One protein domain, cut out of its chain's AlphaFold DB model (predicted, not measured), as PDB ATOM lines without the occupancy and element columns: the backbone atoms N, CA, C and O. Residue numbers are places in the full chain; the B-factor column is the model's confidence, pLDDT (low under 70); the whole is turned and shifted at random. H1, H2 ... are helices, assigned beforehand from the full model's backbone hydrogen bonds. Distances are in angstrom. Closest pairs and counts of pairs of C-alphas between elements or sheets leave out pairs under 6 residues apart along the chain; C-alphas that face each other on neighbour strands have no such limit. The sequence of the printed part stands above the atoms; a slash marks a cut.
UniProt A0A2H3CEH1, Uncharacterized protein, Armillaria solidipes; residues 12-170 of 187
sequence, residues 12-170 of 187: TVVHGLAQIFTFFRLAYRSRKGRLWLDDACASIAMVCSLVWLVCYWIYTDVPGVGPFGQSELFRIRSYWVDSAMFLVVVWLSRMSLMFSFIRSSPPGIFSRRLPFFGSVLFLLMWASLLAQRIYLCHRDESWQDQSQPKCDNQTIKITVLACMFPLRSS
ATOM      1  N   THR A  12      17.181  23.086 -25.147       89.81
ATOM      2  CA  THR A  12      16.253  22.558 -24.131       89.81
ATOM      3  C   THR A  12      15.377  21.436 -24.658       89.81
ATOM      4  O   THR A  12      15.215  20.436 -23.962       89.81
ATOM      5  N   VAL A  13      14.832  21.564 -25.869       93.19
ATOM      6  CA  VAL A  13      13.959  20.537 -26.455       93.19
ATOM      7  C   VAL A  13      14.745  19.258 -26.717       93.19
ATOM      8  O   VAL A  13      14.321  18.180 -26.303       93.19
ATOM      9  N   VAL A  14      15.916  19.364 -27.352       90.19
ATOM     10  CA  VAL A  14      16.756  18.199 -27.662       90.19
ATOM     11  C   VAL A  14      17.237  17.522 -26.381       90.19
ATOM     12  O   VAL A  14      17.114  16.302 -26.259       90.19
ATOM     13  N   HIS A  15      17.721  18.289 -25.399       86.88
ATOM     14  CA  HIS A  15      18.139  17.720 -24.117       86.88
ATOM     15  C   HIS A  15      16.969  17.131 -23.334       86.88
ATOM     16  O   HIS A  15      17.112  16.048 -22.776       86.88
ATOM     17  N   GLY A  16      15.805  17.781 -23.328       90.31
ATOM     18  CA  GLY A  16      14.603  17.277 -22.667       90.31
ATOM     19  C   GLY A  16      14.150  15.938 -23.245       90.31
ATOM     20  O   GLY A  16      13.945  14.982 -22.499       90.31
ATOM     21  N   LEU A  17      14.083  15.828 -24.575       91.31
ATOM     22  CA  LEU A  17      13.762  14.566 -25.250       91.31
ATOM     23  C   LEU A  17      14.800  13.484 -24.934       91.31
ATOM     24  O   LEU A  17      14.431  12.371 -24.558       91.31
ATOM     25  N   ALA A  18      16.093  13.809 -25.020       87.25
ATOM     26  CA  ALA A  18      17.170  12.876 -24.690       87.25
ATOM     27  C   ALA A  18      17.082  12.376 -23.235       87.25
ATOM     28  O   ALA A  18      17.276  11.183 -22.972       87.25
ATOM     29  N   GLN A  19      16.728  13.260 -22.301       88.50
ATOM     30  CA  GLN A  19      16.539  12.945 -20.888       88.50
ATOM     31  C   GLN A  19      15.358  11.989 -20.685       88.50
ATOM     32  O   GLN A  19      15.489  10.986 -19.986       88.50
ATOM     33  N   ILE A  20      14.224  12.244 -21.348       91.38
ATOM     34  CA  ILE A  20      13.036  11.379 -21.284       91.38
ATOM     35  C   ILE A  20      13.369   9.974 -21.799       91.38
ATOM     36  O   ILE A  20      13.077   8.988 -21.120       91.38
ATOM     37  N   PHE A  21      14.030   9.865 -22.955       88.06
ATOM     38  CA  PHE A  21      14.433   8.567 -23.507       88.06
ATOM     39  C   PHE A  21      15.398   7.819 -22.591       88.06
ATOM     40  O   PHE A  21      15.253   6.611 -22.378       88.06
ATOM     41  N   THR A  22      16.367   8.528 -22.019       85.25
ATOM     42  CA  THR A  22      17.354   7.930 -21.120       85.25
ATOM     43  C   THR A  22      16.704   7.480 -19.814       85.25
ATOM     44  O   THR A  22      16.953   6.359 -19.372       85.25
ATOM     45  N   PHE A  23      15.795   8.279 -19.245       87.69
ATOM     46  CA  PHE A  23      15.015   7.900 -18.066       87.69
ATOM     47  C   PHE A  23      14.135   6.681 -18.343       87.69
ATOM     48  O   PHE A  23      14.140   5.735 -17.560       87.69
ATOM     49  N   PHE A  24      13.430   6.654 -19.477       86.44
ATOM     50  CA  PHE A  24      12.605   5.512 -19.870       86.44
ATOM     51  C   PHE A  24      13.443   4.236 -20.018       86.44
ATOM     52  O   PHE A  24      13.089   3.191 -19.464       86.44
ATOM     53  N   ARG A  25      14.592   4.326 -20.700       81.62
ATOM     54  CA  ARG A  25      15.557   3.223 -20.830       81.62
ATOM     55  C   ARG A  25      16.016   2.723 -19.459       81.62
ATOM     56  O   ARG A  25      16.046   1.509 -19.243       81.62
ATOM     57  N   LEU A  26      16.344   3.636 -18.544       82.25
ATOM     58  CA  LEU A  26      16.820   3.299 -17.204       82.25
ATOM     59  C   LEU A  26      15.713   2.667 -16.355       82.25
ATOM     60  O   LEU A  26      15.930   1.621 -15.749       82.25
ATOM     61  N   ALA A  27      14.508   3.237 -16.361       82.62
ATOM     62  CA  ALA A  27      13.351   2.744 -15.617       82.62
ATOM     63  C   ALA A  27      12.916   1.353 -16.102       82.62
ATOM     64  O   ALA A  27      12.680   0.455 -15.292       82.62
ATOM     65  N   TYR A  28      12.876   1.142 -17.419       82.81
ATOM     66  CA  TYR A  28      12.567  -0.160 -18.009       82.81
ATOM     67  C   TYR A  28      13.567  -1.237 -17.572       82.81
ATOM     68  O   TYR A  28      13.184  -2.352 -17.208       82.81
ATOM     69  N   ARG A  29      14.861  -0.902 -17.568       79.12
ATOM     70  CA  ARG A  29      15.932  -1.832 -17.196       79.12
ATOM     71  C   ARG A  29      16.022  -2.049 -15.679       79.12
ATOM     72  O   ARG A  29      16.254  -3.179 -15.250       79.12
ATOM     73  N   SER A  30      15.730  -1.014 -14.888       76.81
ATOM     74  CA  SER A  30      15.612  -1.072 -13.422       76.81
ATOM     75  C   SER A  30      14.496  -2.024 -13.000       76.81
ATOM     76  O   SER A  30      14.711  -2.894 -12.162       76.81
ATOM     77  N   ARG A  31      13.327  -1.940 -13.651       78.31
ATOM     78  CA  ARG A  31      12.196  -2.853 -13.404       78.31
ATOM     79  C   ARG A  31      12.514  -4.313 -13.732       78.31
ATOM     80  O   ARG A  31      11.932  -5.207 -13.134       78.31
ATOM     81  N   LYS A  32      13.454  -4.567 -14.648       80.19
ATOM     82  CA  LYS A  32      13.948  -5.917 -14.971       80.19
ATOM     83  C   LYS A  32      15.042  -6.426 -14.015       80.19
ATOM     84  O   LYS A  32      15.578  -7.506 -14.252       80.19
ATOM     85  N   GLY A  33      15.397  -5.668 -12.971       67.62
ATOM     86  CA  GLY A  33      16.307  -6.100 -11.902       67.62
ATOM     87  C   GLY A  33      17.772  -6.274 -12.317       67.62
ATOM     88  O   GLY A  33      18.532  -6.927 -11.611       67.62
ATOM     89  N   ARG A  34      18.197  -5.722 -13.462       65.94
ATOM     90  CA  ARG A  34      19.580  -5.843 -13.964       65.94
ATOM     91  C   ARG A  34      20.307  -4.501 -13.955       65.94
ATOM     92  O   ARG A  34      20.820  -4.093 -14.993       65.94
ATOM     93  N   LEU A  35      20.333  -3.844 -12.797       63.94
ATOM     94  CA  LEU A  35      21.092  -2.613 -12.587       63.94
ATOM     95  C   LEU A  35      22.590  -2.925 -12.595       63.94
ATOM     96  O   LEU A  35      23.074  -3.691 -11.764       63.94
ATOM     97  N   TRP A  36      23.309  -2.367 -13.564       67.56
ATOM     98  CA  TRP A  36      24.765  -2.488 -13.677       67.56
ATOM     99  C   TRP A  36      25.444  -1.127 -13.525       67.56
ATOM    100  O   TRP A  36      24.799  -0.082 -13.562       67.56
ATOM    101  N   LEU A  37      26.775  -1.140 -13.398       70.69
ATOM    102  CA  LEU A  37      27.613   0.067 -13.348       70.69
ATOM    103  C   LEU A  37      27.371   1.005 -14.554       70.69
ATOM    104  O   LEU A  37      27.438   2.221 -14.410       70.69
ATOM    105  N   ASP A  38      26.978   0.438 -15.704       75.19
ATOM    106  CA  ASP A  38      26.471   1.150 -16.892       75.19
ATOM    107  C   ASP A  38      25.306   2.104 -16.570       75.19
ATOM    108  O   ASP A  38      25.313   3.275 -16.954       75.19
ATOM    109  N   ASP A  39      24.321   1.621 -15.809       79.44
ATOM    110  CA  ASP A  39      23.120   2.378 -15.463       79.44
ATOM    111  C   ASP A  39      23.431   3.459 -14.407       79.44
ATOM    112  O   ASP A  39      22.852   4.548 -14.435       79.44
ATOM    113  N   ALA A  40      24.402   3.218 -13.517       80.06
ATOM    114  CA  ALA A  40      24.898   4.242 -12.593       80.06
ATOM    115  C   ALA A  40      25.598   5.389 -13.346       80.06
ATOM    116  O   ALA A  40      25.297   6.557 -13.100       80.06
ATOM    117  N   CYS A  41      26.460   5.078 -14.322       80.94
ATOM    118  CA  CYS A  41      27.091   6.091 -15.175       80.94
ATOM    119  C   CYS A  41      26.058   6.897 -15.975       80.94
ATOM    120  O   CYS A  41      26.172   8.120 -16.051       80.94
ATOM    121  N   ALA A  42      25.030   6.240 -16.524       81.88
ATOM    122  CA  ALA A  42      23.945   6.915 -17.236       81.88
ATOM    123  C   ALA A  42      23.138   7.849 -16.316       81.88
ATOM    124  O   ALA A  42      22.805   8.967 -16.707       81.88
ATOM    125  N   SER A  43      22.873   7.427 -15.078       84.31
ATOM    126  CA  SER A  43      22.166   8.244 -14.080       84.31
ATOM    127  C   SER A  43      22.971   9.478 -13.668       84.31
ATOM    128  O   SER A  43      22.423  10.574 -13.583       84.31
ATOM    129  N   ILE A  44      24.283   9.334 -13.469       86.19
ATOM    130  CA  ILE A  44      25.159  10.473 -13.158       86.19
ATOM    131  C   ILE A  44      25.236  11.421 -14.362       86.19
ATOM    132  O   ILE A  44      25.112  12.632 -14.193       86.19
ATOM    133  N   ALA A  45      25.355  10.894 -15.586       87.00
ATOM    134  CA  ALA A  45      25.377  11.705 -16.805       87.00
ATOM    135  C   ALA A  45      24.092  12.527 -16.975       87.00
ATOM    136  O   ALA A  45      24.158  13.689 -17.364       87.00
ATOM    137  N   MET A  46      22.941  11.947 -16.628       86.81
ATOM    138  CA  MET A  46      21.644  12.627 -16.609       86.81
ATOM    139  C   MET A  46      21.602  13.786 -15.609       86.81
ATOM    140  O   MET A  46      21.039  14.836 -15.904       86.81
ATOM    141  N   VAL A  47      22.179  13.629 -14.419       89.12
ATOM    142  CA  VAL A  47      22.229  14.729 -13.441       89.12
ATOM    143  C   VAL A  47      23.175  15.824 -13.934       89.12
ATOM    144  O   VAL A  47      22.810  16.999 -13.941       89.12
ATOM    145  N   CYS A  48      24.359  15.452 -14.424       88.25
ATOM    146  CA  CYS A  48      25.321  16.402 -14.980       88.25
ATOM    147  C   CYS A  48      24.773  17.147 -16.209       88.25
ATOM    148  O   CYS A  48      25.063  18.330 -16.366       88.25
ATOM    149  N   SER A  49      23.956  16.505 -17.052       87.19
ATOM    150  CA  SER A  49      23.331  17.152 -18.215       87.19
ATOM    151  C   SER A  49      22.278  18.191 -17.817       87.19
ATOM    152  O   SER A  49      22.144  19.205 -18.499       87.19
ATOM    153  N   LEU A  50      21.570  17.992 -16.700       89.44
ATOM    154  CA  LEU A  50      20.649  18.994 -16.153       89.44
ATOM    155  C   LEU A  50      21.406  20.206 -15.613       89.44
ATOM    156  O   LEU A  50      21.040  21.338 -15.921       89.44
ATOM    157  N   VAL A  51      22.483  19.973 -14.854       90.94
ATOM    158  CA  VAL A  51      23.351  21.055 -14.361       90.94
ATOM    159  C   VAL A  51      23.940  21.831 -15.536       90.94
ATOM    160  O   VAL A  51      23.884  23.058 -15.546       90.94
ATOM    161  N   TRP A  52      24.427  21.118 -16.555       90.81
ATOM    162  CA  TRP A  52      24.903  21.713 -17.800       90.81
ATOM    163  C   TRP A  52      23.844  22.613 -18.440       90.81
ATOM    164  O   TRP A  52      24.127  23.773 -18.712       90.81
ATOM    165  N   LEU A  53      22.609  22.127 -18.602       89.31
ATOM    166  CA  LEU A  53      21.530  22.903 -19.214       89.31
ATOM    167  C   LEU A  53      21.231  24.188 -18.429       89.31
ATOM    168  O   LEU A  53      21.068  25.248 -19.028       89.31
ATOM    169  N   VAL A  54      21.195  24.126 -17.097       90.31
ATOM    170  CA  VAL A  54      20.996  25.318 -16.256       90.31
ATOM    171  C   VAL A  54      22.151  26.307 -16.430       90.31
ATOM    172  O   VAL A  54      21.920  27.499 -16.644       90.31
ATOM    173  N   CYS A  55      23.397  25.828 -16.396       88.75
ATOM    174  CA  CYS A  55      24.573  26.667 -16.616       88.75
ATOM    175  C   CYS A  55      24.605  27.274 -18.021       88.75
ATOM    176  O   CYS A  55      24.973  28.437 -18.151       88.75
ATOM    177  N   TYR A  56      24.153  26.545 -19.040       87.94
ATOM    178  CA  TYR A  56      24.038  27.031 -20.411       87.94
ATOM    179  C   TYR A  56      23.071  28.218 -20.517       87.94
ATOM    180  O   TYR A  56      23.367  29.218 -21.178       87.94
ATOM    181  N   TRP A  57      21.925  28.154 -19.829       87.75
ATOM    182  CA  TRP A  57      20.974  29.269 -19.777       87.75
ATOM    183  C   TRP A  57      21.576  30.514 -19.133       87.75
ATOM    184  O   TRP A  57      21.413  31.605 -19.677       87.75
ATOM    185  N   ILE A  58      22.312  30.342 -18.033       86.25
ATOM    186  CA  ILE A  58      22.983  31.440 -17.326       86.25
ATOM    187  C   ILE A  58      24.138  32.011 -18.161       86.25
ATOM    188  O   ILE A  58      24.289  33.222 -18.272       86.25
ATOM    189  N   TYR A  59      24.940  31.150 -18.786       82.75
ATOM    190  CA  TYR A  59      26.054  31.553 -19.644       82.75
ATOM    191  C   TYR A  59      25.577  32.378 -20.847       82.75
ATOM    192  O   TYR A  59      26.197  33.373 -21.215       82.75
ATOM    193  N   THR A  60      24.452  31.985 -21.446       82.06
ATOM    194  CA  THR A  60      23.855  32.694 -22.590       82.06
ATOM    195  C   THR A  60      23.051  33.935 -22.187       82.06
ATOM    196  O   THR A  60      22.486  34.600 -23.057       82.06
ATOM    197  N   ASP A  61      22.984  34.253 -20.891       80.94
ATOM    198  CA  ASP A  61      22.266  35.408 -20.355       80.94
ATOM    199  C   ASP A  61      23.115  36.676 -20.491       80.94
ATOM    200  O   ASP A  61      23.903  37.028 -19.614       80.94
ATOM    201  N   VAL A  62      22.987  37.344 -21.640       73.44
ATOM    202  CA  VAL A  62      23.608  38.654 -21.881       73.44
ATOM    203  C   VAL A  62      22.591  39.790 -21.682       73.44
ATOM    204  O   VAL A  62      21.382  39.568 -21.851       73.44
ATOM    205  N   PRO A  63      23.040  41.011 -21.328       68.94
ATOM    206  CA  PRO A  63      22.148  42.150 -21.117       68.94
ATOM    207  C   PRO A  63      21.239  42.381 -22.335       68.94
ATOM    208  O   PRO A  63      21.721  42.548 -23.453       68.94
ATOM    209  N   GLY A  64      19.917  42.353 -22.128       68.38
ATOM    210  CA  GLY A  64      18.911  42.601 -23.173       68.38
ATOM    211  C   GLY A  64      18.328  41.367 -23.877       68.38
ATOM    212  O   GLY A  64      17.336  41.507 -24.590       68.38
ATOM    213  N   VAL A  65      18.866  40.159 -23.665       72.12
ATOM    214  CA  VAL A  65      18.270  38.905 -24.196       72.12
ATOM    215  C   VAL A  65      17.811  37.944 -23.099       72.12
ATOM    216  O   VAL A  65      17.153  36.944 -23.373       72.12
ATOM    217  N   GLY A  66      18.213  38.208 -21.861       68.25
ATOM    218  CA  GLY A  66      18.092  37.304 -20.734       68.25
ATOM    219  C   GLY A  66      17.090  37.754 -19.675       68.25
ATOM    220  O   GLY A  66      17.057  38.945 -19.376       68.25
ATOM    221  N   PRO A  67      16.290  36.850 -19.076       70.31
ATOM    222  CA  PRO A  67      15.373  37.229 -18.005       70.31
ATOM    223  C   PRO A  67      16.069  37.399 -16.646       70.31
ATOM    224  O   PRO A  67      15.465  37.961 -15.737       70.31
ATOM    225  N   PHE A  68      17.299  36.897 -16.475       69.75
ATOM    226  CA  PHE A  68      17.921  36.778 -15.156       69.75
ATOM    227  C   PHE A  68      18.858  37.934 -14.798       69.75
ATOM    228  O   PHE A  68      19.151  38.083 -13.612       69.75
ATOM    229  N   GLY A  69      19.316  38.737 -15.768       67.31
ATOM    230  CA  GLY A  69      20.071  39.974 -15.522       67.31
ATOM    231  C   GLY A  69      21.288  39.778 -14.608       67.31
ATOM    232  O   GLY A  69      21.521  40.581 -13.707       67.31
ATOM    233  N   GLN A  70      22.006  38.665 -14.775       73.50
ATOM    234  CA  GLN A  70      23.035  38.213 -13.834       73.50
ATOM    235  C   GLN A  70      24.361  38.977 -13.979       73.50
ATOM    236  O   GLN A  70      24.709  39.463 -15.052       73.50
ATOM    237  N   SER A  71      25.129  39.036 -12.886       79.00
ATOM    238  CA  SER A  71      26.463  39.655 -12.867       79.00
ATOM    239  C   SER A  71      27.479  38.919 -13.760       79.00
ATOM    240  O   SER A  71      27.440  37.693 -13.893       79.00
ATOM    241  N   GLU A  72      28.440  39.664 -14.312       76.88
ATOM    242  CA  GLU A  72      29.538  39.171 -15.167       76.88
ATOM    243  C   GLU A  72      30.287  37.972 -14.548       76.88
ATOM    244  O   GLU A  72      30.525  36.955 -15.203       76.88
ATOM    245  N   LEU A  73      30.567  38.037 -13.241       79.69
ATOM    246  CA  LEU A  73      31.235  36.970 -12.487       79.69
ATOM    247  C   LEU A  73      30.442  35.658 -12.486       79.69
ATOM    248  O   LEU A  73      31.020  34.569 -12.549       79.69
ATOM    249  N   PHE A  74      29.113  35.750 -12.410       81.62
ATOM    250  CA  PHE A  74      28.244  34.579 -12.425       81.62
ATOM    251  C   PHE A  74      28.252  33.922 -13.809       81.62
ATOM    252  O   PHE A  74      28.334  32.699 -13.902       81.62
ATOM    253  N   ARG A  75      28.302  34.724 -14.881       81.12
ATOM    254  CA  ARG A  75      28.407  34.240 -16.266       81.12
ATOM    255  C   ARG A  75      29.728  33.515 -16.531       81.12
ATOM    256  O   ARG A  75      29.714  32.423 -17.101       81.12
ATOM    257  N   ILE A  76      30.849  34.064 -16.056       82.94
ATOM    258  CA  ILE A  76      32.170  33.418 -16.153       82.94
ATOM    259  C   ILE A  76      32.170  32.087 -15.390       82.94
ATOM    260  O   ILE A  76      32.604  31.061 -15.918       82.94
ATOM    261  N   ARG A  77      31.629  32.059 -14.167       85.69
ATOM    262  CA  ARG A  77      31.521  30.816 -13.388       85.69
ATOM    263  C   ARG A  77      30.658  29.776 -14.101       85.69
ATOM    264  O   ARG A  77      31.054  28.615 -14.188       85.69
ATOM    265  N   SER A  78      29.512  30.181 -14.640       85.81
ATOM    266  CA  SER A  78      28.639  29.292 -15.408       85.81
ATOM    267  C   SER A  78      29.307  28.771 -16.672       85.81
ATOM    268  O   SER A  78      29.122  27.599 -16.975       85.81
ATOM    269  N   TYR A  79      30.141  29.563 -17.350       84.25
ATOM    270  CA  TYR A  79      30.945  29.084 -18.478       84.25
ATOM    271  C   TYR A  79      31.896  27.948 -18.077       84.25
ATOM    272  O   TYR A  79      31.967  26.928 -18.769       84.25
ATOM    273  N   TRP A  80      32.604  28.086 -16.951       85.94
ATOM    274  CA  TRP A  80      33.495  27.037 -16.441       85.94
ATOM    275  C   TRP A  80      32.737  25.757 -16.086       85.94
ATOM    276  O   TRP A  80      33.174  24.659 -16.443       85.94
ATOM    277  N   VAL A  81      31.591  25.891 -15.413       88.12
ATOM    278  CA  VAL A  81      30.765  24.744 -15.016       88.12
ATOM    279  C   VAL A  81      30.129  24.078 -16.233       88.12
ATOM    280  O   VAL A  81      30.218  22.860 -16.352       88.12
ATOM    281  N   ASP A  82      29.564  24.844 -17.167       86.25
ATOM    282  CA  ASP A  82      29.028  24.348 -18.441       86.25
ATOM    283  C   ASP A  82      30.088  23.519 -19.180       86.25
ATOM    284  O   ASP A  82      29.927  22.336 -19.477       86.25
ATOM    285  N   SER A  83      31.264  24.108 -19.339       83.06
ATOM    286  CA  SER A  83      32.415  23.489 -19.976       83.06
ATOM    287  C   SER A  83      32.854  22.174 -19.327       83.06
ATOM    288  O   SER A  83      33.172  21.210 -20.034       83.06
ATOM    289  N   ALA A  84      32.885  22.127 -17.995       85.69
ATOM    290  CA  ALA A  84      33.247  20.934 -17.239       85.69
ATOM    291  C   ALA A  84      32.148  19.865 -17.310       85.69
ATOM    292  O   ALA A  84      32.447  18.694 -17.544       85.69
ATOM    293  N   MET A  85      30.880  20.252 -17.158       86.94
ATOM    294  CA  MET A  85      29.747  19.328 -17.197       86.94
ATOM    295  C   MET A  85      29.567  18.715 -18.583       86.94
ATOM    296  O   MET A  85      29.351  17.508 -18.674       86.94
ATOM    297  N   PHE A  86      29.743  19.486 -19.661       82.25
ATOM    298  CA  PHE A  86      29.738  18.954 -21.026       82.25
ATOM    299  C   PHE A  86      30.784  17.849 -21.196       82.25
ATOM    300  O   PHE A  86      30.483  16.764 -21.699       82.25
ATOM    301  N   LEU A  87      32.009  18.100 -20.714       82.44
ATOM    302  CA  LEU A  87      33.074  17.106 -20.724       82.44
ATOM    303  C   LEU A  87      32.645  15.873 -19.911       82.44
ATOM    304  O   LEU A  87      32.658  14.765 -20.431       82.44
ATOM    305  N   VAL A  88      32.176  16.039 -18.675       85.25
ATOM    306  CA  VAL A  88      31.722  14.911 -17.841       85.25
ATOM    307  C   VAL A  88      30.632  14.081 -18.533       85.25
ATOM    308  O   VAL A  88      30.750  12.859 -18.581       85.25
ATOM    309  N   VAL A  89      29.617  14.708 -19.133       84.88
ATOM    310  CA  VAL A  89      28.519  14.013 -19.833       84.88
ATOM    311  C   VAL A  89      29.039  13.196 -21.016       84.88
ATOM    312  O   VAL A  89      28.738  12.004 -21.133       84.88
ATOM    313  N   VAL A  90      29.869  13.803 -21.870       82.38
ATOM    314  CA  VAL A  90      30.503  13.114 -23.004       82.38
ATOM    315  C   VAL A  90      31.324  11.918 -22.521       82.38
ATOM    316  O   VAL A  90      31.273  10.838 -23.111       82.38
ATOM    317  N   TRP A  91      32.063  12.082 -21.431       82.75
ATOM    318  CA  TRP A  91      32.934  11.043 -20.898       82.75
ATOM    319  C   TRP A  91      32.166   9.898 -20.233       82.75
ATOM    320  O   TRP A  91      32.459   8.732 -20.505       82.75
ATOM    321  N   LEU A  92      31.134  10.198 -19.445       83.12
ATOM    322  CA  LEU A  92      30.250   9.188 -18.857       83.12
ATOM    323  C   LEU A  92      29.479   8.406 -19.926       83.12
ATOM    324  O   LEU A  92      29.304   7.194 -19.785       83.12
ATOM    325  N   SER A  93      29.087   9.053 -21.029       81.75
ATOM    326  CA  SER A  93      28.469   8.348 -22.160       81.75
ATOM    327  C   SER A  93      29.411   7.288 -22.745       81.75
ATOM    328  O   SER A  93      29.011   6.151 -22.975       81.75
ATOM    329  N   ARG A  94      30.703   7.603 -22.886       79.25
ATOM    330  CA  ARG A  94      31.716   6.667 -23.399       79.25
ATOM    331  C   ARG A  94      31.998   5.523 -22.436       79.25
ATOM    332  O   ARG A  94      32.151   4.392 -22.885       79.25
ATOM    333  N   MET A  95      32.015   5.801 -21.133       78.31
ATOM    334  CA  MET A  95      32.099   4.764 -20.099       78.31
ATOM    335  C   MET A  95      30.963   3.754 -20.224       78.31
ATOM    336  O   MET A  95      31.207   2.550 -20.231       78.31
ATOM    337  N   SER A  96      29.734   4.244 -20.406       79.50
ATOM    338  CA  SER A  96      28.559   3.403 -20.645       79.50
ATOM    339  C   SER A  96      28.723   2.527 -21.901       79.50
ATOM    340  O   SER A  96      28.467   1.318 -21.866       79.50
ATOM    341  N   LEU A  97      29.264   3.079 -22.997       77.06
ATOM    342  CA  LEU A  97      29.585   2.284 -24.190       77.06
ATOM    343  C   LEU A  97      30.647   1.207 -23.911       77.06
ATOM    344  O   LEU A  97      30.468   0.064 -24.332       77.06
ATOM    345  N   MET A  98      31.728   1.533 -23.194       76.69
ATOM    346  CA  MET A  98      32.779   0.558 -22.871       76.69
ATOM    347  C   MET A  98      32.253  -0.574 -21.982       76.69
ATOM    348  O   MET A  98      32.506  -1.743 -22.271       76.69
ATOM    349  N   PHE A  99      31.473  -0.262 -20.943       73.12
ATOM    350  CA  PHE A  99      30.856  -1.286 -20.094       73.12
ATOM    351  C   PHE A  99      29.862  -2.158 -20.870       73.12
ATOM    352  O   PHE A  99      29.825  -3.376 -20.671       73.12
ATOM    353  N   SER A 100      29.108  -1.562 -21.796       75.12
ATOM    354  CA  SER A 100      28.221  -2.298 -22.703       75.12
ATOM    355  C   SER A 100      28.996  -3.256 -23.617       75.12
ATOM    356  O   SER A 100      28.582  -4.402 -23.789       75.12
ATOM    357  N   PHE A 101      30.141  -2.827 -24.156       74.00
ATOM    358  CA  PHE A 101      30.990  -3.662 -25.012       74.00
ATOM    359  C   PHE A 101      31.604  -4.839 -24.247       74.00
ATOM    360  O   PHE A 101      31.536  -5.980 -24.700       74.00
ATOM    361  N   ILE A 102      32.130  -4.589 -23.046       70.44
ATOM    362  CA  ILE A 102      32.719  -5.629 -22.187       70.44
ATOM    363  C   ILE A 102      31.696  -6.720 -21.863       70.44
ATOM    364  O   ILE A 102      32.045  -7.896 -21.818       70.44
ATOM    365  N   ARG A 103      30.424  -6.348 -21.694       68.38
ATOM    366  CA  ARG A 103      29.328  -7.299 -21.492       68.38
ATOM    367  C   ARG A 103      29.015  -8.144 -22.732       68.38
ATOM    368  O   ARG A 103      28.525  -9.258 -22.581       68.38
ATOM    369  N   SER A 104      29.237  -7.609 -23.930       72.19
ATOM    370  CA  SER A 104      29.001  -8.328 -25.187       72.19
ATOM    371  C   SER A 104      30.128  -9.306 -25.534       72.19
ATOM    372  O   SER A 104      29.923 -10.186 -26.367       72.19
ATOM    373  N   SER A 105      31.305  -9.155 -24.923       70.69
ATOM    374  CA  SER A 105      32.455 -10.032 -25.144       70.69
ATOM    375  C   SER A 105      32.319 -11.341 -24.341       70.69
ATOM    376  O   SER A 105      31.868 -11.297 -23.191       70.69
ATOM    377  N   PRO A 106      32.676 -12.512 -24.908       68.44
ATOM    378  CA  PRO A 106      32.553 -13.800 -24.227       68.44
ATOM    379  C   PRO A 106      33.384 -13.872 -22.927       68.44
ATOM    380  O   PRO A 106      34.398 -13.183 -22.783       68.44
ATOM    381  N   PRO A 107      32.970 -14.705 -21.952       60.47
ATOM    382  CA  PRO A 107      33.577 -14.752 -20.625       60.47
ATOM    383  C   PRO A 107      35.002 -15.324 -20.673       60.47
ATOM    384  O   PRO A 107      35.203 -16.533 -20.707       60.47
ATOM    385  N   GLY A 108      36.001 -14.441 -20.634       61.72
ATOM    386  CA  GLY A 108      37.412 -14.778 -20.417       61.72
ATOM    387  C   GLY A 108      37.968 -14.141 -19.138       61.72
ATOM    388  O   GLY A 108      37.448 -13.135 -18.654       61.72
ATOM    389  N   ILE A 109      39.068 -14.690 -18.605       54.00
ATOM    390  CA  ILE A 109      39.790 -14.246 -17.385       54.00
ATOM    391  C   ILE A 109      40.168 -12.741 -17.377       54.00
ATOM    392  O   ILE A 109      40.394 -12.153 -16.318       54.00
ATOM    393  N   PHE A 110      40.130 -12.077 -18.537       53.16
ATOM    394  CA  PHE A 110      40.300 -10.628 -18.722       53.16
ATOM    395  C   PHE A 110      39.079  -9.760 -18.335       53.16
ATOM    396  O   PHE A 110      39.202  -8.539 -18.232       53.16
ATOM    397  N   SER A 111      37.914 -10.362 -18.075       59.19
ATOM    398  CA  SER A 111      36.608  -9.681 -18.001       59.19
ATOM    399  C   SER A 111      36.454  -8.648 -16.869       59.19
ATOM    400  O   SER A 111      35.721  -7.677 -17.041       59.19
ATOM    401  N   ARG A 112      37.146  -8.789 -15.723       62.62
ATOM    402  CA  ARG A 112      36.969  -7.867 -14.572       62.62
ATOM    403  C   ARG A 112      38.078  -6.836 -14.373       62.62
ATOM    404  O   ARG A 112      37.803  -5.752 -13.869       62.62
ATOM    405  N   ARG A 113      39.323  -7.140 -14.753       68.06
ATOM    406  CA  ARG A 113      40.449  -6.200 -14.581       68.06
ATOM    407  C   ARG A 113      40.499  -5.160 -15.695       68.06
ATOM    408  O   ARG A 113      40.734  -3.991 -15.416       68.06
ATOM    409  N   LEU A 114      40.221  -5.561 -16.934       68.50
ATOM    410  CA  LEU A 114      40.251  -4.668 -18.089       68.50
ATOM    411  C   LEU A 114      39.261  -3.484 -18.002       68.50
ATOM    412  O   LEU A 114      39.704  -2.370 -18.271       68.50
ATOM    413  N   PRO A 115      37.984  -3.642 -17.573       69.62
ATOM    414  CA  PRO A 115      37.105  -2.491 -17.338       69.62
ATOM    415  C   PRO A 115      37.664  -1.543 -16.288       69.62
ATOM    416  O   PRO A 115      37.600  -0.338 -16.472       69.62
ATOM    417  N   PHE A 116      38.226  -2.075 -15.202       73.25
ATOM    418  CA  PHE A 116      38.748  -1.253 -14.115       73.25
ATOM    419  C   PHE A 116      39.959  -0.427 -14.564       73.25
ATOM    420  O   PHE A 116      39.958   0.793 -14.418       73.25
ATOM    421  N   PHE A 117      40.954  -1.065 -15.189       78.12
ATOM    422  CA  PHE A 117      42.108  -0.358 -15.756       78.12
ATOM    423  C   PHE A 117      41.696   0.609 -16.867       78.12
ATOM    424  O   PHE A 117      42.176   1.740 -16.897       78.12
ATOM    425  N   GLY A 118      40.767   0.196 -17.733       74.94
ATOM    426  CA  GLY A 118      40.186   1.046 -18.765       74.94
ATOM    427  C   GLY A 118      39.560   2.296 -18.162       74.94
ATOM    428  O   GLY A 118      39.920   3.397 -18.563       74.94
ATOM    429  N   SER A 119      38.708   2.148 -17.144       74.94
ATOM    430  CA  SER A 119      38.069   3.272 -16.464       74.94
ATOM    431  C   SER A 119      39.075   4.215 -15.810       74.94
ATOM    432  O   SER A 119      38.929   5.427 -15.941       74.94
ATOM    433  N   VAL A 120      40.113   3.687 -15.155       82.62
ATOM    434  CA  VAL A 120      41.157   4.506 -14.518       82.62
ATOM    435  C   VAL A 120      41.961   5.293 -15.555       82.62
ATOM    436  O   VAL A 120      42.094   6.507 -15.419       82.62
ATOM    437  N   LEU A 121      42.450   4.647 -16.619       81.31
ATOM    438  CA  LEU A 121      43.198   5.328 -17.686       81.31
ATOM    439  C   LEU A 121      42.355   6.404 -18.371       81.31
ATOM    440  O   LEU A 121      42.837   7.498 -18.664       81.31
ATOM    441  N   PHE A 122      41.074   6.119 -18.584       73.88
ATOM    442  CA  PHE A 122      40.151   7.092 -19.147       73.88
ATOM    443  C   PHE A 122      39.914   8.273 -18.191       73.88
ATOM    444  O   PHE A 122      39.897   9.414 -18.637       73.88
ATOM    445  N   LEU A 123      39.755   8.034 -16.883       80.50
ATOM    446  CA  LEU A 123      39.613   9.109 -15.892       80.50
ATOM    447  C   LEU A 123      40.862   9.995 -15.839       80.50
ATOM    448  O   LEU A 123      40.742  11.216 -15.759       80.50
ATOM    449  N   LEU A 124      42.055   9.402 -15.950       85.25
ATOM    450  CA  LEU A 124      43.309  10.150 -16.052       85.25
ATOM    451  C   LEU A 124      43.355  10.997 -17.330       85.25
ATOM    452  O   LEU A 124      43.712  12.175 -17.277       85.25
ATOM    453  N   MET A 125      42.927  10.441 -18.468       83.00
ATOM    454  CA  MET A 125      42.836  11.189 -19.724       83.00
ATOM    455  C   MET A 125      41.838  12.353 -19.612       83.00
ATOM    456  O   MET A 125      42.164  13.476 -19.997       83.00
ATOM    457  N   TRP A 126      40.670  12.133 -19.006       84.19
ATOM    458  CA  TRP A 126      39.697  13.189 -18.709       84.19
ATOM    459  C   TRP A 126      40.295  14.301 -17.837       84.19
ATOM    460  O   TRP A 126      40.202  15.477 -18.197       84.19
ATOM    461  N   ALA A 127      40.951  13.938 -16.731       86.12
ATOM    462  CA  ALA A 127      41.563  14.895 -15.815       86.12
ATOM    463  C   ALA A 127      42.649  15.719 -16.518       86.12
ATOM    464  O   ALA A 127      42.719  16.932 -16.329       86.12
ATOM    465  N   SER A 128      43.442  15.088 -17.390       86.19
ATOM    466  CA  SER A 128      44.466  15.778 -18.178       86.19
ATOM    467  C   SER A 128      43.873  16.801 -19.154       86.19
ATOM    468  O   SER A 128      44.390  17.910 -19.249       86.19
ATOM    469  N   LEU A 129      42.754  16.490 -19.820       83.06
ATOM    470  CA  LEU A 129      42.073  17.430 -20.719       83.06
ATOM    471  C   LEU A 129      41.470  18.609 -19.960       83.06
ATOM    472  O   LEU A 129      41.543  19.749 -20.422       83.06
ATOM    473  N   LEU A 130      40.886  18.340 -18.790       84.50
ATOM    474  CA  LEU A 130      40.354  19.391 -17.933       84.50
ATOM    475  C   LEU A 130      41.484  20.303 -17.438       84.50
ATOM    476  O   LEU A 130      41.368  21.522 -17.538       84.50
ATOM    477  N   ALA A 131      42.596  19.722 -16.983       87.88
ATOM    478  CA  ALA A 131      43.769  20.463 -16.529       87.88
ATOM    479  C   ALA A 131      44.390  21.304 -17.653       87.88
ATOM    480  O   ALA A 131      44.659  22.485 -17.446       87.88
ATOM    481  N   GLN A 132      44.553  20.746 -18.857       85.69
ATOM    482  CA  GLN A 132      45.046  21.487 -20.025       85.69
ATOM    483  C   GLN A 132      44.152  22.680 -20.355       85.69
ATOM    484  O   GLN A 132      44.648  23.773 -20.621       85.69
ATOM    485  N   ARG A 133      42.830  22.487 -20.311       82.62
ATOM    486  CA  ARG A 133      41.868  23.560 -20.552       82.62
ATOM    487  C   ARG A 133      41.969  24.655 -19.499       82.62
ATOM    488  O   ARG A 133      42.039  25.821 -19.867       82.62
ATOM    489  N   ILE A 134      41.983  24.284 -18.219       85.00
ATOM    490  CA  ILE A 134      42.122  25.246 -17.122       85.00
ATOM    491  C   ILE A 134      43.424  26.025 -17.289       85.00
ATOM    492  O   ILE A 134      43.397  27.247 -17.261       85.00
ATOM    493  N   TYR A 135      44.534  25.338 -17.550       87.06
ATOM    494  CA  TYR A 135      45.840  25.966 -17.717       87.06
ATOM    495  C   TYR A 135      45.878  26.955 -18.891       87.06
ATOM    496  O   TYR A 135      46.296  28.096 -18.719       87.06
ATOM    497  N   LEU A 136      45.403  26.550 -20.073       83.81
ATOM    498  CA  LEU A 136      45.403  27.409 -21.263       83.81
ATOM    499  C   LEU A 136      44.455  28.602 -21.113       83.81
ATOM    500  O   LEU A 136      44.823  29.717 -21.460       83.81
ATOM    501  N   CYS A 137      43.257  28.386 -20.565       81.12
ATOM    502  CA  CYS A 137      42.286  29.463 -20.379       81.12
ATOM    503  C   CYS A 137      42.613  30.365 -19.182       81.12
ATOM    504  O   CYS A 137      42.125  31.485 -19.128       81.12
ATOM    505  N   HIS A 138      43.405  29.907 -18.214       83.19
ATOM    506  CA  HIS A 138      43.887  30.763 -17.133       83.19
ATOM    507  C   HIS A 138      45.086  31.611 -17.570       83.19
ATOM    508  O   HIS A 138      45.230  32.739 -17.123       83.19
ATOM    509  N   ARG A 139      45.932  31.083 -18.464       82.25
ATOM    510  CA  ARG A 139      47.101  31.803 -18.980       82.25
ATOM    511  C   ARG A 139      46.728  33.014 -19.834       82.25
ATOM    512  O   ARG A 139      47.403  34.034 -19.757       82.25
ATOM    513  N   ASP A 140      45.674  32.889 -20.633       77.06
ATOM    514  CA  ASP A 140      45.164  33.972 -21.466       77.06
ATOM    515  C   ASP A 140      43.899  34.535 -20.810       77.06
ATOM    516  O   ASP A 140      42.853  33.910 -20.896       77.06
ATOM    517  N   GLU A 141      43.950  35.696 -20.152       75.94
ATOM    518  CA  GLU A 141      42.760  36.287 -19.498       75.94
ATOM    519  C   GLU A 141      41.905  37.154 -20.439       75.94
ATOM    520  O   GLU A 141      40.784  37.527 -20.103       75.94
ATOM    521  N   SER A 142      42.376  37.400 -21.664       76.12
ATOM    522  CA  SER A 142      41.747  38.286 -22.658       76.12
ATOM    523  C   SER A 142      40.339  37.873 -23.118       76.12
ATOM    524  O   SER A 142      39.651  38.643 -23.790       76.12
ATOM    525  N   TRP A 143      39.890  36.659 -22.788       75.44
ATOM    526  CA  TRP A 143      38.527  36.193 -23.064       75.44
ATOM    527  C   TRP A 143      37.529  36.544 -21.954       75.44
ATOM    528  O   TRP A 143      36.328  36.445 -22.197       75.44
ATOM    529  N   GLN A 144      37.987  36.934 -20.757       74.88
ATOM    530  CA  GLN A 144      37.099  37.242 -19.628       74.88
ATOM    531  C   GLN A 144      36.372  38.580 -19.812       74.88
ATOM    532  O   GLN A 144      35.207  38.683 -19.440       74.88
ATOM    533  N   ASP A 145      37.013  39.552 -20.467       73.38
ATOM    534  CA  ASP A 145      36.460  40.896 -20.706       73.38
ATOM    535  C   ASP A 145      35.479  40.965 -21.891       73.38
ATOM    536  O   ASP A 145      34.915  42.016 -22.199       73.38
ATOM    537  N   GLN A 146      35.273  39.854 -22.600       69.62
ATOM    538  CA  GLN A 146      34.393  39.814 -23.764       69.62
ATOM    539  C   GLN A 146      32.928  39.640 -23.344       69.62
ATOM    540  O   GLN A 146      32.596  38.882 -22.432       69.62
ATOM    541  N   SER A 147      32.016  40.270 -24.094       63.44
ATOM    542  CA  SER A 147      30.562  40.152 -23.882       63.44
ATOM    543  C   SER A 147      30.058  38.701 -23.923       63.44
ATOM    544  O   SER A 147      29.037  38.377 -23.315       63.44
ATOM    545  N   GLN A 148      30.799  37.807 -24.583       65.44
ATOM    546  CA  GLN A 148      30.624  36.360 -24.512       65.44
ATOM    547  C   GLN A 148      31.942  35.700 -24.083       65.44
ATOM    548  O   GLN A 148      32.815  35.493 -24.928       65.44
ATOM    549  N   PRO A 149      32.106  35.356 -22.792       66.06
ATOM    550  CA  PRO A 149      33.351  34.800 -22.288       66.06
ATOM    551  C   PRO A 149      33.519  33.366 -22.794       66.06
ATOM    552  O   PRO A 149      32.985  32.416 -22.222       66.06
ATOM    553  N   LYS A 150      34.246  33.204 -23.901       72.62
ATOM    554  CA  LYS A 150      34.571  31.903 -24.483       72.62
ATOM    555  C   LYS A 150      36.070  31.814 -24.717       72.62
ATOM    556  O   LYS A 150      36.618  32.472 -25.594       72.62
ATOM    557  N   CYS A 151      36.716  30.909 -23.995       77.56
ATOM    558  CA  CYS A 151      38.087  30.518 -24.289       77.56
ATOM    559  C   CYS A 151      38.120  29.707 -25.600       77.56
ATOM    560  O   CYS A 151      37.799  28.513 -25.626       77.56
ATOM    561  N   ASP A 152      38.451  30.371 -26.713       72.25
ATOM    562  CA  ASP A 152      38.501  29.785 -28.058       72.25
ATOM    563  C   ASP A 152      39.931  29.390 -28.450       72.25
ATOM    564  O   ASP A 152      40.508  29.907 -29.400       72.25
ATOM    565  N   ASN A 153      40.529  28.456 -27.706       78.44
ATOM    566  CA  ASN A 153      41.877  27.984 -28.017       78.44
ATOM    567  C   ASN A 153      41.839  26.782 -28.981       78.44
ATOM    568  O   ASN A 153      41.244  25.739 -28.687       78.44
ATOM    569  N   GLN A 154      42.507  26.918 -30.128       74.81
ATOM    570  CA  GLN A 154      42.623  25.881 -31.163       74.81
ATOM    571  C   GLN A 154      43.218  24.572 -30.613       74.81
ATOM    572  O   GLN A 154      42.749  23.486 -30.957       74.81
ATOM    573  N   THR A 155      44.200  24.664 -29.713       74.06
ATOM    574  CA  THR A 155      44.886  23.511 -29.112       74.06
ATOM    575  C   THR A 155      43.909  22.648 -28.325       74.06
ATOM    576  O   THR A 155      43.889  21.435 -28.490       74.06
ATOM    577  N   ILE A 156      43.022  23.268 -27.540       76.12
ATOM    578  CA  ILE A 156      42.004  22.547 -26.763       76.12
ATOM    579  C   ILE A 156      41.065  21.786 -27.702       76.12
ATOM    580  O   ILE A 156      40.781  20.612 -27.472       76.12
ATOM    581  N   LYS A 157      40.606  22.432 -28.783       75.12
ATOM    582  CA  LYS A 157      39.711  21.804 -29.769       75.12
ATOM    583  C   LYS A 157      40.371  20.591 -30.426       75.12
ATOM    584  O   LYS A 157      39.753  19.530 -30.496       75.12
ATOM    585  N   ILE A 158      41.622  20.738 -30.868       75.38
ATOM    586  CA  ILE A 158      42.388  19.660 -31.505       75.38
ATOM    587  C   ILE A 158      42.629  18.521 -30.516       75.38
ATOM    588  O   ILE A 158      42.368  17.377 -30.870       75.38
ATOM    589  N   THR A 159      43.058  18.795 -29.280       75.56
ATOM    590  CA  THR A 159      43.327  17.735 -28.298       75.56
ATOM    591  C   THR A 159      42.052  16.999 -27.897       75.56
ATOM    592  O   THR A 159      42.058  15.773 -27.818       75.56
ATOM    593  N   VAL A 160      40.930  17.702 -27.706       72.44
ATOM    594  CA  VAL A 160      39.637  17.053 -27.431       72.44
ATOM    595  C   VAL A 160      39.238  16.146 -28.592       72.44
ATOM    596  O   VAL A 160      38.898  14.991 -28.350       72.44
ATOM    597  N   LEU A 161      39.329  16.617 -29.839       70.88
ATOM    598  CA  LEU A 161      39.056  15.793 -31.020       70.88
ATOM    599  C   LEU A 161      40.014  14.594 -31.098       70.88
ATOM    600  O   LEU A 161      39.567  13.455 -31.211       70.88
ATOM    601  N   ALA A 162      41.317  14.816 -30.956       72.44
ATOM    602  CA  ALA A 162      42.338  13.774 -31.013       72.44
ATOM    603  C   ALA A 162      42.147  12.704 -29.930       72.44
ATOM    604  O   ALA A 162      42.251  11.521 -30.236       72.44
ATOM    605  N   CYS A 163      41.793  13.087 -28.699       68.12
ATOM    606  CA  CYS A 163      41.424  12.167 -27.616       68.12
ATOM    607  C   CYS A 163      40.011  11.583 -27.784       68.12
ATOM    608  O   CYS A 163      39.661  10.578 -27.155       68.12
ATOM    609  N   MET A 164      39.176  12.175 -28.641       65.75
ATOM    610  CA  MET A 164      37.877  11.624 -29.001       65.75
ATOM    611  C   MET A 164      37.975  10.452 -29.985       65.75
ATOM    612  O   MET A 164      37.240   9.478 -29.809       65.75
ATOM    613  N   PHE A 165      38.872  10.509 -30.967       61.66
ATOM    614  CA  PHE A 165      39.033   9.494 -32.017       61.66
ATOM    615  C   PHE A 165      39.774   8.170 -31.690       61.66
ATOM    616  O   PHE A 165      39.538   7.213 -32.438       61.66
ATOM    617  N   PRO A 166      40.579   7.980 -30.617       56.59
ATOM    618  CA  PRO A 166      41.380   6.759 -30.456       56.59
ATOM    619  C   PRO A 166      40.539   5.518 -30.117       56.59
ATOM    620  O   PRO A 166      41.007   4.387 -30.231       56.59
ATOM    621  N   LEU A 167      39.276   5.697 -29.718       50.66
ATOM    622  CA  LEU A 167      38.363   4.576 -29.478       50.66
ATOM    623  C   LEU A 167      38.034   3.814 -30.768       50.66
ATOM    624  O   LEU A 167      37.875   2.598 -30.717       50.66
ATOM    625  N   ARG A 168      37.989   4.485 -31.928       50.97
ATOM    626  CA  ARG A 168      37.694   3.808 -33.201       50.97
ATOM    627  C   ARG A 168      38.888   2.997 -33.702       50.97
ATOM    628  O   ARG A 168      38.692   1.898 -34.205       50.97
ATOM    629  N   SER A 169      40.112   3.492 -33.507       47.22
ATOM    630  CA  SER A 169      41.328   2.744 -33.850       47.22
ATOM    631  C   SER A 169      41.566   1.565 -32.903       47.22
ATOM    632  O   SER A 169      41.947   0.495 -33.358       47.22
ATOM    633  N   SER A 170      41.265   1.709 -31.610       47.50
ATOM    634  CA  SER A 170      41.433   0.619 -30.634       47.50
ATOM    635  C   SER A 170      40.433  -0.531 -30.843       47.50
ATOM    636  O   SER A 170      40.796  -1.691 -30.669       47.50
TER     637      SER A 170
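Overview. This is residues 12 to 170 of the 187 residues of an uncharacterized protein of Armillaria solidipes (UniProt A0A2H3CEH1). Four long helices, H1, H2, H3 and H4, stand side by side in a row, running alternately one way and the other, like a single wall of helices; a shorter fifth, H5, folds back beside H4, off the line of that row, and the small H6 follows as a tail. H3, the longest, is nearest to the middle of the whole, with H2 close alongside it, and residues 104 to 109 stick out at one end of the wall. The printed part has 159 residues with six named helices, in the order H1 to H6 along the chain, and no named strand; the class is all helix. It is only just loose, close to compact, with a radius of gyration of the C-alphas of 18.5 A, and its outline is elongated, spanning 57 by 34 by 20 A.

Arrangement. Start at H3, residues 72 to 104, whose centre is 0.9 A from the mean of the C-alphas. H2, residues 37 to 59, touches it with 48 pairs of C-alphas within 8 A; look at the closest, those of Asp 38 and Ser 96, 4.8 A apart. The two form a helical hairpin, opposite ways at a shallow tilt of 21 degrees. Beyond H2 you reach H1, residues 12 to 31, which touches H2 most closely at the C-alphas of Leu 26 and Asp 39, 6.6 A apart. H1 and H2 are also a helical hairpin, opposite ways at a shallow tilt of 20 degrees. H1 and H3 are apart. Now go back to H3 and on to H4, residues 113 to 139: the two touch, the closest C-alphas being those of Phe 99 and Pro 115, 6.9 A apart. They make a third helical hairpin, opposite ways at a shallow tilt of 19 degrees, while H2 and H4 are apart. H5, residues 154 to 164, touches H4, which meets it with residues 129 to 133 alone; the closest C-alphas are those of Arg 133 and Ile 156, 6.3 A apart. These two are again a helical hairpin, opposite ways at a shallow tilt of 6 degrees. H3 and H5 are apart. H6, residues 166 to 170, touches no helix, and H5 and H6 meet only through their link. The helix packing is mostly aligned, with four touching pairs at a shallow tilt. In H1, H2, H3, H4, H5 and H6, each backbone O i to N i+4 pair is within hydrogen-bond range.

Along the chain. Find C-alpha 72 at (29.538, 39.171, -15.167); from there H3 runs 48.5 A to C-alpha 104 at (29.001, -8.328, -25.187), with y falling along the way. H4 measures 38.8 A, H2 32.1 A and H1 27.9 A from first to last C-alpha. H1 begins at C-alpha 12, printed at (16.253, 22.558, -24.131). H5 measures 15.2 A, and H6, 6.1 A long, ends at C-alpha 170, at (41.433, 0.619, -30.634).

Size, cuts and confidence. The two C-alphas farthest apart are those of Gly 64 and Ile 109, at 60.8 A. The printed part has no cut. Look for the long links at residues 60 to 71, from H2 to H3, and at residues 140 to 153, from H4 to H5; the link from H3 to H4 is short, and those from H1 to H2 and from H5 to H6 are tight. The mean pLDDT of the printed part is 77.8, and 32 residues are under 70, among them 33 to 36, 106 to 115, 146 to 149 and 163 to 170; the mean for H6 is 51.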